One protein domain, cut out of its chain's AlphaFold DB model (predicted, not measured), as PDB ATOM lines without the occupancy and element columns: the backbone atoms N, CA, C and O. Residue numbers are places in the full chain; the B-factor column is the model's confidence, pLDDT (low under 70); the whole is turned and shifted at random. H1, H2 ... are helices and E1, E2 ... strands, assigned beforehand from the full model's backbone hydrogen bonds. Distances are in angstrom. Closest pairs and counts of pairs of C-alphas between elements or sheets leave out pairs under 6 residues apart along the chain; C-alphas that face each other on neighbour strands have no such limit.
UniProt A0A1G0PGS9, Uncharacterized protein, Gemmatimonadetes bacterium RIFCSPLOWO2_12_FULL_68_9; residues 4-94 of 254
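AT A GLANCE: This is residues 4 to 94 of the 254 residues of an uncharacterized protein of Gemmatimonadetes bacterium RIFCSPLOWO2_12_FULL_68_9 (UniProt A0A1G0PGS9). This domain has little regular structure: an elongated body of loops with a small antiparallel hairpin, E1 and E2, near its middle, helices H1 and H2 towards one end and H4 at the other, and H3 near E1. The printed part has 91 residues, in chain order H1, H2, H3, E1, E2, H4; the class is mixed, with 29 residues in named elements. It is compact, with a radius of gyration of the C-alphas of 13.5 A, and spans 42 by 27 by 21 A.

IN THESE COORDINATES: E1 is residues 63 to 65 and E2 82 to 84. H1, residues 4 to 9, begins at C-alpha 4 (18.967, 0.652, 1.827); H2, 14 to 20, is 10.0 A long. H3 is 44 to 48; H4, 88 to 92, ends at C-alpha 92 (-0.303, 18.735, 13.470).

HOW THE PARTS SIT: N 64 and O 83 of E1 and E2 are within hydrogen-bond range, 3.0 A. The closest C-alphas of H3 and E1, Gln 48 and Asn 65, are 5.9 A apart. H1 and H2 are close but not clearly touching: Gly 7 and Phe 15 have the closest C-alphas, 5.7 A. H4 is apart from E1. Every O i to N i+4 pair is within range in H2, H3 and H4; H1 has 0 of 2, but 2 of 3 O i to N i+3 pairs.

THE WHOLE: The farthest C-alphas, Ala 20 and Ala 93, are 42.8 A apart. The printed part has no cut. Links H2 to H3, H3 to E1 and E1 to E2 are long. Residues 50 to 55 have pLDDT under 70.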
ATOM      1  N   PHE A   4      17.529   0.801   2.014       92.88
ATOM      2  CA  PHE A   4      18.967   0.652   1.827       92.88
ATOM      3  C   PHE A   4      19.789   1.550   2.758       92.88
ATOM      4  O   PHE A   4      20.751   1.096   3.359       92.88
ATOM      5  N   MET A   5      19.393   2.818   2.897       93.00
ATOM      6  CA  MET A   5      20.130   3.785   3.710       93.00
ATOM      7  C   MET A   5      19.910   3.554   5.195       93.00
ATOM      8  O   MET A   5      20.872   3.465   5.946       93.00
ATOM      9  N   ILE A   6      18.655   3.429   5.630       94.81
ATOM     10  CA  ILE A   6      18.368   3.229   7.056       94.81
ATOM     11  C   ILE A   6      18.788   1.837   7.549       94.81
ATOM     12  O   ILE A   6      19.046   1.674   8.736       94.81
ATOM     13  N   GLY A   7      18.932   0.863   6.645       95.56
ATOM     14  CA  GLY A   7      19.449  -0.474   6.935       95.56
ATOM     15  C   GLY A   7      20.862  -0.473   7.513       95.56
ATOM     16  O   GLY A   7      21.217  -1.408   8.221       95.56
ATOM     17  N   PHE A   8      21.628   0.608   7.332       96.31
ATOM     18  CA  PHE A   8      22.946   0.759   7.950       96.31
ATOM     19  C   PHE A   8      22.860   0.813   9.485       96.31
ATOM     20  O   PHE A   8      23.862   0.622  10.167       96.31
ATOM     21  N   ALA A   9      21.684   1.076  10.053       97.12
ATOM     22  CA  ALA A   9      21.473   1.004  11.493       97.12
ATOM     23  C   ALA A   9      21.335  -0.432  12.015       97.12
ATOM     24  O   ALA A   9      21.475  -0.635  13.219       97.12
ATOM     25  N   ASP A  10      21.018  -1.407  11.159       97.06
ATOM     26  CA  ASP A  10      20.674  -2.758  11.595       97.06
ATOM     27  C   ASP A  10      21.878  -3.504  12.173       97.06
ATOM     28  O   ASP A  10      22.933  -3.609  11.554       97.06
ATOM     29  N   THR A  11      21.683  -4.082  13.352       96.00
ATOM     30  CA  THR A  11      22.666  -4.910  14.052       96.00
ATOM     31  C   THR A  11      22.189  -6.354  14.217       96.00
ATOM     32  O   THR A  11      22.886  -7.149  14.840       96.00
ATOM     33  N   SER A  12      21.015  -6.710  13.677       95.31
ATOM     34  CA  SER A  12      20.465  -8.072  13.750       95.31
ATOM     35  C   SER A  12      21.011  -9.021  12.679       95.31
ATOM     36  O   SER A  12      20.908 -10.235  12.832       95.31
ATOM     37  N   GLY A  13      21.584  -8.478  11.598       95.06
ATOM     38  CA  GLY A  13      22.014  -9.245  10.424       95.06
ATOM     39  C   GLY A  13      20.939  -9.339   9.337       95.06
ATOM     40  O   GLY A  13      21.197  -9.881   8.262       95.06
ATOM     41  N   ALA A  14      19.753  -8.766   9.564       95.75
ATOM     42  CA  ALA A  14      18.711  -8.664   8.549       95.75
ATOM     43  C   ALA A  14      19.172  -7.825   7.348       95.75
ATOM     44  O   ALA A  14      18.829  -8.151   6.211       95.75
ATOM     45  N   PHE A  15      19.993  -6.793   7.572       95.69
ATOM     46  CA  PHE A  15      20.555  -6.015   6.469       95.69
ATOM     47  C   PHE A  15      21.567  -6.811   5.637       95.69
ATOM     48  O   PHE A  15      21.524  -6.732   4.412       95.69
ATOM     49  N   ASP A  16      22.410  -7.637   6.261       95.75
ATOM     50  CA  ASP A  16      23.328  -8.528   5.537       95.75
ATOM     51  C   ASP A  16      22.548  -9.533   4.675       95.75
ATOM     52  O   ASP A  16      22.819  -9.685   3.484       95.75
ATOM     53  N   ALA A  17      21.512 -10.158   5.246       96.31
ATOM     54  CA  ALA A  17      20.628 -11.061   4.510       96.31
ATOM     55  C   ALA A  17      19.928 -10.351   3.337       96.31
ATOM     56  O   ALA A  17      19.802 -10.912   2.250       96.31
ATOM     57  N   TRP A  18      19.511  -9.100   3.532       94.69
ATOM     58  CA  TRP A  18      18.900  -8.277   2.493       94.69
ATOM     59  C   TRP A  18      19.889  -7.896   1.380       94.69
ATOM     60  O   TRP A  18      19.529  -7.919   0.201       94.69
ATOM     61  N   LEU A  19      21.139  -7.571   1.727       94.50
ATOM     62  CA  LEU A  19      22.198  -7.258   0.763       94.50
ATOM     63  C   LEU A  19      22.550  -8.468  -0.106       94.50
ATOM     64  O   LEU A  19      22.746  -8.298  -1.310       94.50
ATOM     65  N   ALA A  20      22.572  -9.668   0.480       94.75
ATOM     66  CA  ALA A  20      22.865 -10.921  -0.212       94.75
ATOM     67  C   ALA A  20      21.808 -11.320  -1.261       94.75
ATOM     68  O   ALA A  20      22.107 -12.093  -2.172       94.75
ATOM     69  N   LEU A  21      20.581 -10.797  -1.166       92.50
ATOM     70  CA  LEU A  21      19.543 -11.039  -2.167       92.50
ATOM     71  C   LEU A  21      19.786 -10.214  -3.444       92.50
ATOM     72  O   LEU A  21      20.143  -9.030  -3.358       92.50
ATOM     73  N   PRO A  22      19.482 -10.777  -4.633       88.81
ATOM     74  CA  PRO A  22      19.379  -9.995  -5.860       88.81
ATOM     75  C   PRO A  22      18.421  -8.816  -5.674       88.81
ATOM     76  O   PRO A  22      17.373  -8.966  -5.045       88.81
ATOM     77  N   ARG A  23      18.738  -7.648  -6.253       83.50
ATOM     78  CA  ARG A  23      17.972  -6.402  -6.038       83.50
ATOM     79  C   ARG A  23      16.460  -6.568  -6.242       83.50
ATOM     80  O   ARG A  23      15.695  -6.040  -5.444       83.50
ATOM     81  N   ALA A  24      16.047  -7.303  -7.275       84.19
ATOM     82  CA  ALA A  24      14.635  -7.528  -7.595       84.19
ATOM     83  C   ALA A  24      13.896  -8.411  -6.568       84.19
ATOM     84  O   ALA A  24      12.676  -8.339  -6.475       84.19
ATOM     85  N   SER A  25      14.626  -9.216  -5.793       89.00
ATOM     86  CA  SER A  25      14.076 -10.132  -4.783       89.00
ATOM     87  C   SER A  25      14.107  -9.555  -3.369       89.00
ATOM     88  O   SER A  25      13.698 -10.219  -2.419       89.00
ATOM     89  N   ARG A  26      14.638  -8.341  -3.199       90.88
ATOM     90  CA  ARG A  26      14.697  -7.671  -1.901       90.88
ATOM     91  C   ARG A  26      13.285  -7.329  -1.425       90.88
ATOM     92  O   ARG A  26      12.380  -7.110  -2.221       90.88
ATOM     93  N   ALA A  27      13.103  -7.255  -0.114       89.69
ATOM     94  CA  ALA A  27      11.846  -6.859   0.515       89.69
ATOM     95  C   ALA A  27      12.128  -5.964   1.722       89.69
ATOM     96  O   ALA A  27      13.255  -5.900   2.208       89.69
ATOM     97  N   MET A  28      11.116  -5.256   2.214       91.44
ATOM     98  CA  MET A  28      11.257  -4.492   3.454       91.44
ATOM     99  C   MET A  28      11.581  -5.439   4.616       91.44
ATOM    100  O   MET A  28      11.027  -6.535   4.689       91.44
ATOM    101  N   PHE A  29      12.435  -5.010   5.544       93.31
ATOM    102  CA  PHE A  29      12.797  -5.800   6.724       93.31
ATOM    103  C   PHE A  29      12.792  -4.944   7.994       93.31
ATOM    104  O   PHE A  29      12.895  -3.714   7.938       93.31
ATOM    105  N   LEU A  30      12.669  -5.616   9.139       94.56
ATOM    106  CA  LEU A  30      12.713  -4.992  10.455       94.56
ATOM    107  C   LEU A  30      14.158  -4.649  10.830       94.56
ATOM    108  O   LEU A  30      15.007  -5.532  10.877       94.56
ATOM    109  N   ILE A  31      14.419  -3.386  11.142       95.62
ATOM    110  CA  ILE A  31      15.716  -2.919  11.633       95.62
ATOM    111  C   ILE A  31      15.726  -3.051  13.151       95.62
ATOM    112  O   ILE A  31      14.852  -2.497  13.823       95.62
ATOM    113  N   GLN A  32      16.725  -3.743  13.693       95.88
ATOM    114  CA  GLN A  32      17.023  -3.710  15.125       95.88
ATOM    115  C   GLN A  32      18.333  -2.965  15.317       95.88
ATOM    116  O   GLN A  32      19.337  -3.319  14.710       95.88
ATOM    117  N   THR A  33      18.323  -1.914  16.131       96.06
ATOM    118  CA  THR A  33      19.469  -1.014  16.249       96.06
ATOM    119  C   THR A  33      19.589  -0.434  17.658       96.06
ATOM    120  O   THR A  33      18.563  -0.195  18.301       96.06
ATOM    121  N   PRO A  34      20.814  -0.173  18.152       95.31
ATOM    122  CA  PRO A  34      21.018   0.622  19.361       95.31
ATOM    123  C   PRO A  34      20.729   2.121  19.159       95.31
ATOM    124  O   PRO A  34      20.686   2.864  20.140       95.31
ATOM    125  N   ASP A  35      20.536   2.586  17.919       96.44
ATOM    126  CA  ASP A  35      20.212   3.982  17.623       96.44
ATOM    127  C   ASP A  35      18.784   4.333  18.077       96.44
ATOM    128  O   ASP A  35      17.788   3.933  17.467       96.44
ATOM    129  N   LYS A  36      18.665   5.132  19.141       94.88
ATOM    130  CA  LYS A  36      17.382   5.502  19.766       94.88
ATOM    131  C   LYS A  36      16.518   6.418  18.900       94.88
ATOM    132  O   LYS A  36      15.363   6.676  19.258       94.88
ATOM    133  N   ARG A  37      17.028   6.885  17.753       94.88
ATOM    134  CA  ARG A  37      16.204   7.553  16.734       94.88
ATOM    135  C   ARG A  37      15.181   6.591  16.132       94.88
ATOM    136  O   ARG A  37      14.135   7.053  15.667       94.88
ATOM    137  N   PHE A  38      15.446   5.286  16.174       94.44
ATOM    138  CA  PHE A  38      14.543   4.222  15.745       94.44
ATOM    139  C   PHE A  38      13.687   3.701  16.911       94.44
ATOM    140  O   PHE A  38      14.061   3.831  18.080       94.44
ATOM    141  N   PRO A  39      12.503   3.131  16.627       92.75
ATOM    142  CA  PRO A  39      11.713   2.470  17.656       92.75
ATOM    143  C   PRO A  39      12.424   1.193  18.149       92.75
ATOM    144  O   PRO A  39      12.936   0.430  17.328       92.75
ATOM    145  N   PRO A  40      12.452   0.934  19.469       90.88
ATOM    146  CA  PRO A  40      13.025  -0.291  20.015       90.88
ATOM    147  C   PRO A  40      12.083  -1.483  19.806       90.88
ATOM    148  O   PRO A  40      10.870  -1.304  19.699       90.88
ATOM    149  N   GLY A  41      12.626  -2.699  19.817       91.62
ATOM    150  CA  GLY A  41      11.838  -3.933  19.772       91.62
ATOM    151  C   GLY A  41      12.362  -4.947  18.759       91.62
ATOM    152  O   GLY A  41      12.924  -4.568  17.727       91.62
ATOM    153  N   ALA A  42      12.169  -6.230  19.070       93.12
ATOM    154  CA  ALA A  42      12.620  -7.352  18.244       93.12
ATOM    155  C   ALA A  42      11.579  -7.767  17.196       93.12
ATOM    156  O   ALA A  42      11.919  -8.411  16.205       93.12
ATOM    157  N   THR A  43      10.316  -7.385  17.397       92.69
ATOM    158  CA  THR A  43       9.238  -7.594  16.433       92.69
ATOM    159  C   THR A  43       8.660  -6.270  15.948       92.69
ATOM    160  O   THR A  43       8.797  -5.215  16.573       92.69
ATOM    161  N   ARG A  44       7.959  -6.326  14.813       90.12
ATOM    162  CA  ARG A  44       7.234  -5.170  14.281       90.12
ATOM    163  C   ARG A  44       6.152  -4.675  15.250       90.12
ATOM    164  O   ARG A  44       5.988  -3.469  15.390       90.12
ATOM    165  N   ALA A  45       5.477  -5.591  15.947       89.69
ATOM    166  CA  ALA A  45       4.485  -5.254  16.965       89.69
ATOM    167  C   ALA A  45       5.120  -4.504  18.150       89.69
ATOM    168  O   ALA A  45       4.583  -3.485  18.583       89.69
ATOM    169  N   ASP A  46       6.304  -4.930  18.605       90.12
ATOM    170  CA  ASP A  46       7.034  -4.234  19.674       90.12
ATOM    171  C   ASP A  46       7.377  -2.798  19.263       90.12
ATOM    172  O   ASP A  46       7.114  -1.855  20.010       90.12
ATOM    173  N   GLN A  47       7.881  -2.615  18.036       91.12
ATOM    174  CA  GLN A  47       8.238  -1.296  17.494       91.12
ATOM    175  C   GLN A  47       7.028  -0.378  17.251       91.12
ATOM    176  O   GLN A  47       7.197   0.835  17.109       91.12
ATOM    177  N   GLN A  48       5.818  -0.939  17.202       87.12
ATOM    178  CA  GLN A  48       4.553  -0.216  17.037       87.12
ATOM    179  C   GLN A  48       3.842   0.067  18.365       87.12
ATOM    180  O   GLN A  48       2.922   0.882  18.398       87.12
ATOM    181  N   SER A  49       4.268  -0.566  19.463       77.19
ATOM    182  CA  SER A  49       3.630  -0.410  20.776       77.19
ATOM    183  C   SER A  49       3.699   1.027  21.322       77.19
ATOM    184  O   SER A  49       2.872   1.411  22.147       77.19
ATOM    185  N   GLN A  50       4.655   1.841  20.850       65.00
ATOM    186  CA  GLN A  50       4.903   3.222  21.279       65.00
ATOM    187  C   GLN A  50       5.646   4.014  20.171       65.00
ATOM    188  O   GLN A  50       6.809   3.690  19.906       65.00
ATOM    189  N   PRO A  51       5.123   5.117  19.591       60.09
ATOM    190  CA  PRO A  51       3.777   5.690  19.676       60.09
ATOM    191  C   PRO A  51       2.868   5.296  18.495       60.09
ATOM    192  O   PRO A  51       3.326   4.854  17.441       60.09
ATOM    193  N   THR A  52       1.567   5.522  18.673       54.62
ATOM    194  CA  THR A  52       0.518   5.298  17.670       54.62
ATOM    195  C   THR A  52       0.620   6.258  16.476       54.62
ATOM    196  O   THR A  52       1.334   7.263  16.503       54.62
ATOM    197  N   SER A  53      -0.130   5.974  15.404       55.44
ATOM    198  CA  SER A  53      -0.092   6.715  14.134       55.44
ATOM    199  C   SER A  53      -0.494   8.199  14.217       55.44
ATOM    200  O   SER A  53      -0.332   8.919  13.230       55.44
ATOM    201  N   THR A  54      -0.974   8.675  15.366       60.25
ATOM    202  CA  THR A  54      -1.529  10.023  15.570       60.25
ATOM    203  C   THR A  54      -0.781  10.872  16.596       60.25
ATOM    204  O   THR A  54      -1.092  12.051  16.716       60.25
ATOM    205  N   SER A  55       0.217  10.324  17.294       69.50
ATOM    206  CA  SER A  55       0.920  11.042  18.365       69.50
ATOM    207  C   SER A  55       2.340  11.446  17.955       69.50
ATOM    208  O   SER A  55       3.001  10.698  17.225       69.50
ATOM    209  N   PRO A  56       2.855  12.596  18.435       74.88
ATOM    210  CA  PRO A  56       4.265  12.937  18.305       74.88
ATOM    211  C   PRO A  56       5.169  11.831  18.860       74.88
ATOM    212  O   PRO A  56       4.813  11.123  19.805       74.88
ATOM    213  N   LEU A  57       6.360  11.694  18.276       84.25
ATOM    214  CA  LEU A  57       7.359  10.771  18.798       84.25
ATOM    215  C   LEU A  57       7.899  11.237  20.158       84.25
ATOM    216  O   LEU A  57       7.997  12.446  20.386       84.25
ATOM    217  N   PRO A  58       8.323  10.306  21.037       83.88
ATOM    218  CA  PRO A  58       9.153  10.658  22.181       83.88
ATOM    219  C   PRO A  58      10.367  11.487  21.748       83.88
ATOM    220  O   PRO A  58      10.903  11.293  20.652       83.88
ATOM    221  N   ALA A  59      10.817  12.390  22.620       83.44
ATOM    222  CA  ALA A  59      11.969  13.240  22.342       83.44
ATOM    223  C   ALA A  59      13.189  12.405  21.909       83.44
ATOM    224  O   ALA A  59      13.499  11.376  22.509       83.44
ATOM    225  N   GLY A  60      13.865  12.847  20.847       86.88
ATOM    226  CA  GLY A  60      15.029  12.157  20.280       86.88
ATOM    227  C   GLY A  60      14.708  10.996  19.329       86.88
ATOM    228  O   GLY A  60      15.618  10.523  18.655       86.88
ATOM    229  N   ARG A  61      13.444  10.564  19.198       91.00
ATOM    230  CA  ARG A  61      13.048   9.553  18.207       91.00
ATOM    231  C   ARG A  61      12.622  10.217  16.901       91.00
ATOM    232  O   ARG A  61      11.830  11.157  16.910       91.00
ATOM    233  N   TYR A  62      13.140   9.726  15.775       92.94
ATOM    234  CA  TYR A  62      12.871  10.279  14.440       92.94
ATOM    235  C   TYR A  62      12.031   9.355  13.578       92.94
ATOM    236  O   TYR A  62      11.340   9.840  12.687       92.94
ATOM    237  N   PHE A  63      12.051   8.053  13.849       92.62
ATOM    238  CA  PHE A  63      11.334   7.063  13.064       92.62
ATOM    239  C   PHE A  63      10.185   6.443  13.845       92.62
ATOM    240  O   PHE A  63      10.278   6.205  15.052       92.62
ATOM    241  N   ARG A  64       9.117   6.116  13.121       90.38
ATOM    242  CA  ARG A  64       8.120   5.133  13.553       90.38
ATOM    243  C   ARG A  64       8.155   3.937  12.617       90.38
ATOM    244  O   ARG A  64       8.400   4.109  11.422       90.38
ATOM    245  N   ASN A  65       7.861   2.757  13.149       90.81
ATOM    246  CA  ASN A  65       7.521   1.610  12.323       90.81
ATOM    247  C   ASN A  65       6.037   1.722  11.953       90.81
ATOM    248  O   ASN A  65       5.178   1.887  12.819       90.81
ATOM    249  N   ARG A  66       5.746   1.710  10.661       88.25
ATOM    250  CA  ARG A  66       4.411   1.902  10.112       88.25
ATOM    251  C   ARG A  66       3.539   0.666  10.372       88.25
ATOM    252  O   ARG A  66       4.080  -0.439  10.313       88.25
ATOM    253  N   PRO A  67       2.225   0.793  10.632       86.06
ATOM    254  CA  PRO A  67       1.307  -0.349  10.628       86.06
ATOM    255  C   PRO A  67       1.372  -1.142   9.308       86.06
ATOM    256  O   PRO A  67       1.529  -0.522   8.257       86.06
ATOM    257  N   PRO A  68       1.213  -2.483   9.313       82.25
ATOM    258  CA  PRO A  68       1.325  -3.286   8.089       82.25
ATOM    259  C   PRO A  68       0.322  -2.904   6.990       82.25
ATOM    260  O   PRO A  68       0.631  -3.024   5.812       82.25
ATOM    261  N   GLY A  69      -0.866  -2.415   7.363       83.62
ATOM    262  CA  GLY A  69      -1.894  -1.983   6.409       83.62
ATOM    263  C   GLY A  69      -1.541  -0.717   5.621       83.62
ATOM    264  O   GLY A  69      -2.138  -0.477   4.577       83.62
ATOM    265  N   ASP A  70      -0.554   0.056   6.079       85.19
ATOM    266  CA  ASP A  70      -0.132   1.298   5.427       85.19
ATOM    267  C   ASP A  70       1.162   1.097   4.601       85.19
ATOM    268  O   ASP A  70       1.796   2.060   4.155       85.19
ATOM    269  N   ASP A  71       1.627  -0.145   4.434       85.69
ATOM    270  CA  ASP A  71       2.821  -0.459   3.649       85.69
ATOM    271  C   ASP A  71       2.652  -0.057   2.177       85.69
ATOM    272  O   ASP A  71       1.606  -0.250   1.561       85.69
ATOM    273  N   ILE A  72       3.707   0.526   1.599       81.38
ATOM    274  CA  ILE A  72       3.680   1.015   0.215       81.38
ATOM    275  C   ILE A  72       4.299  -0.043  -0.699       81.38
ATOM    276  O   ILE A  72       5.415  -0.510  -0.465       81.38
ATOM    277  N   VAL A  73       3.594  -0.370  -1.782       81.56
ATOM    278  CA  VAL A  73       4.112  -1.207  -2.872       81.56
ATOM    279  C   VAL A  73       5.082  -0.387  -3.728       81.56
ATOM    280  O   VAL A  73       4.799   0.759  -4.068       81.56
ATOM    281  N   GLY A  74       6.241  -0.943  -4.077       78.88
ATOM    282  CA  GLY A  74       7.239  -0.256  -4.905       78.88
ATOM    283  C   GLY A  74       8.628  -0.881  -4.805       78.88
ATOM    284  O   GLY A  74       8.770  -1.975  -4.262       78.88
ATOM    285  N   ASP A  75       9.639  -0.190  -5.350       81.44
ATOM    286  CA  ASP A  75      11.021  -0.690  -5.394       81.44
ATOM    287  C   ASP A  75      11.522  -0.987  -3.964       81.44
ATOM    288  O   ASP A  75      11.600  -0.068  -3.134       81.44
ATOM    289  N   PRO A  76      11.897  -2.243  -3.663       72.75
ATOM    290  CA  PRO A  76      12.378  -2.644  -2.345       72.75
ATOM    291  C   PRO A  76      13.631  -1.901  -1.872       72.75
ATOM    292  O   PRO A  76      13.938  -1.909  -0.682       72.75
ATOM    293  N   LEU A  77      14.367  -1.251  -2.776       80.94
ATOM    294  CA  LEU A  77      15.506  -0.398  -2.443       80.94
ATOM    295  C   LEU A  77      15.070   0.914  -1.771       80.94
ATOM    296  O   LEU A  77      15.788   1.464  -0.926       80.94
ATOM    297  N   GLY A  78      13.904   1.432  -2.165       80.88
ATOM    298  CA  GLY A  78      13.351   2.703  -1.697       80.88
ATOM    299  C   GLY A  78      12.265   2.585  -0.639       80.88
ATOM    300  O   GLY A  78      12.114   3.499   0.176       80.88
ATOM    301  N   ASN A  79      11.560   1.462  -0.602       87.00
ATOM    302  CA  ASN A  79      10.469   1.251   0.335       87.00
ATOM    303  C   ASN A  79      10.969   0.601   1.613       87.00
ATOM    304  O   ASN A  79      11.753  -0.337   1.559       87.00
ATOM    305  N   SER A  80      10.500   1.102   2.755       90.44
ATOM    306  CA  SER A  80      10.799   0.557   4.076       90.44
ATOM    307  C   SER A  80       9.556   0.513   4.952       90.44
ATOM    308  O   SER A  80       8.568   1.196   4.673       90.44
ATOM    309  N   MET A  81       9.644  -0.231   6.057       90.44
ATOM    310  CA  MET A  81       8.610  -0.252   7.101       90.44
ATOM    311  C   MET A  81       8.546   1.061   7.902       90.44
ATOM    312  O   MET A  81       7.759   1.155   8.838       90.44
ATOM    313  N   TYR A  82       9.392   2.058   7.609       91.50
ATOM    314  CA  TYR A  82       9.616   3.203   8.488       91.50
ATOM    315  C   TYR A  82       9.215   4.537   7.858       91.50
ATOM    316  O   TYR A  82       9.597   4.874   6.732       91.50
ATOM    317  N   ASP A  83       8.530   5.354   8.658       89.62
ATOM    318  CA  ASP A  83       8.289   6.763   8.356       89.62
ATOM    319  C   ASP A  83       9.217   7.638   9.185       89.62
ATOM    320  O   ASP A  83       9.387   7.423  10.387       89.62
ATOM    321  N   HIS A  84       9.758   8.680   8.556       90.44
ATOM    322  CA  HIS A  84      10.382   9.757   9.305       90.44
ATOM    323  C   HIS A  84       9.300  10.671   9.871       90.44
ATOM    324  O   HIS A  84       8.510  11.260   9.135       90.44
ATOM    325  N   TYR A  85       9.274  10.783  11.187       89.62
ATOM    326  CA  TYR A  85       8.168  11.339  11.950       89.62
ATOM    327  C   TYR A  85       8.595  12.458  12.910       89.62
ATOM    328  O   TYR A  85       7.767  12.988  13.649       89.62
ATOM    329  N   ARG A  86       9.873  12.873  12.862       88.81
ATOM    330  CA  ARG A  86      10.447  13.965  13.676       88.81
ATOM    331  C   ARG A  86       9.619  15.256  13.624       88.81
ATOM    332  O   ARG A  86       9.465  15.923  14.638       88.81
ATOM    333  N   PHE A  87       9.065  15.592  12.457       88.81
ATOM    334  CA  PHE A  87       8.311  16.836  12.237       88.81
ATOM    335  C   PHE A  87       6.792  16.662  12.291       88.81
ATOM    336  O   PHE A  87       6.058  17.539  11.835       88.81
ATOM    337  N   ARG A  88       6.290  15.559  12.863       88.31
ATOM    338  CA  ARG A  88       4.843  15.342  12.984       88.31
ATOM    339  C   ARG A  88       4.154  16.463  13.767       88.31
ATOM    340  O   ARG A  88       3.121  16.943  13.322       88.31
ATOM    341  N   ALA A  89       4.759  16.946  14.852       86.44
ATOM    342  CA  ALA A  89       4.200  18.050  15.634       86.44
ATOM    343  C   ALA A  89       4.011  19.337  14.802       86.44
ATOM    344  O   ALA A  89       3.012  20.030  14.958       86.44
ATOM    345  N   PHE A  90       4.930  19.628  13.872       89.06
ATOM    346  CA  PHE A  90       4.790  20.760  12.950       89.06
ATOM    347  C   PHE A  90       3.644  20.542  11.955       89.06
ATOM    348  O   PHE A  90       2.891  21.468  11.664       89.06
ATOM    349  N   TYR A  91       3.476  19.311  11.462       89.31
ATOM    350  CA  TYR A  91       2.325  18.949  10.635       89.31
ATOM    351  C   TYR A  91       0.996  19.118  11.391       89.31
ATOM    352  O   TYR A  91       0.081  19.738  10.855       89.31
ATOM    353  N   ASP A  92       0.905  18.632  12.633       89.00
ATOM    354  CA  ASP A  92      -0.303  18.735  13.470       89.00
ATOM    355  C   ASP A  92      -0.657  20.187  13.812       89.00
ATOM    356  O   ASP A  92      -1.830  20.547  13.877       89.00
ATOM    357  N   ALA A  93       0.349  21.056  13.924       90.94
ATOM    358  CA  ALA A  93       0.181  22.502  14.052       90.94
ATOM    359  C   ALA A  93      -0.180  23.203  12.721       90.94
ATOM    360  O   ALA A  93       0.050  24.400  12.564       90.94
ATOM    361  N   SER A  94      -0.700  22.473  11.727       93.06
ATOM    362  CA  SER A  94      -1.022  22.988  10.385       93.06
ATOM    363  C   SER A  94       0.158  23.667   9.680       93.06
ATOM    364  O   SER A  94      -0.037  24.543   8.838       93.06
TER     365      SER A  94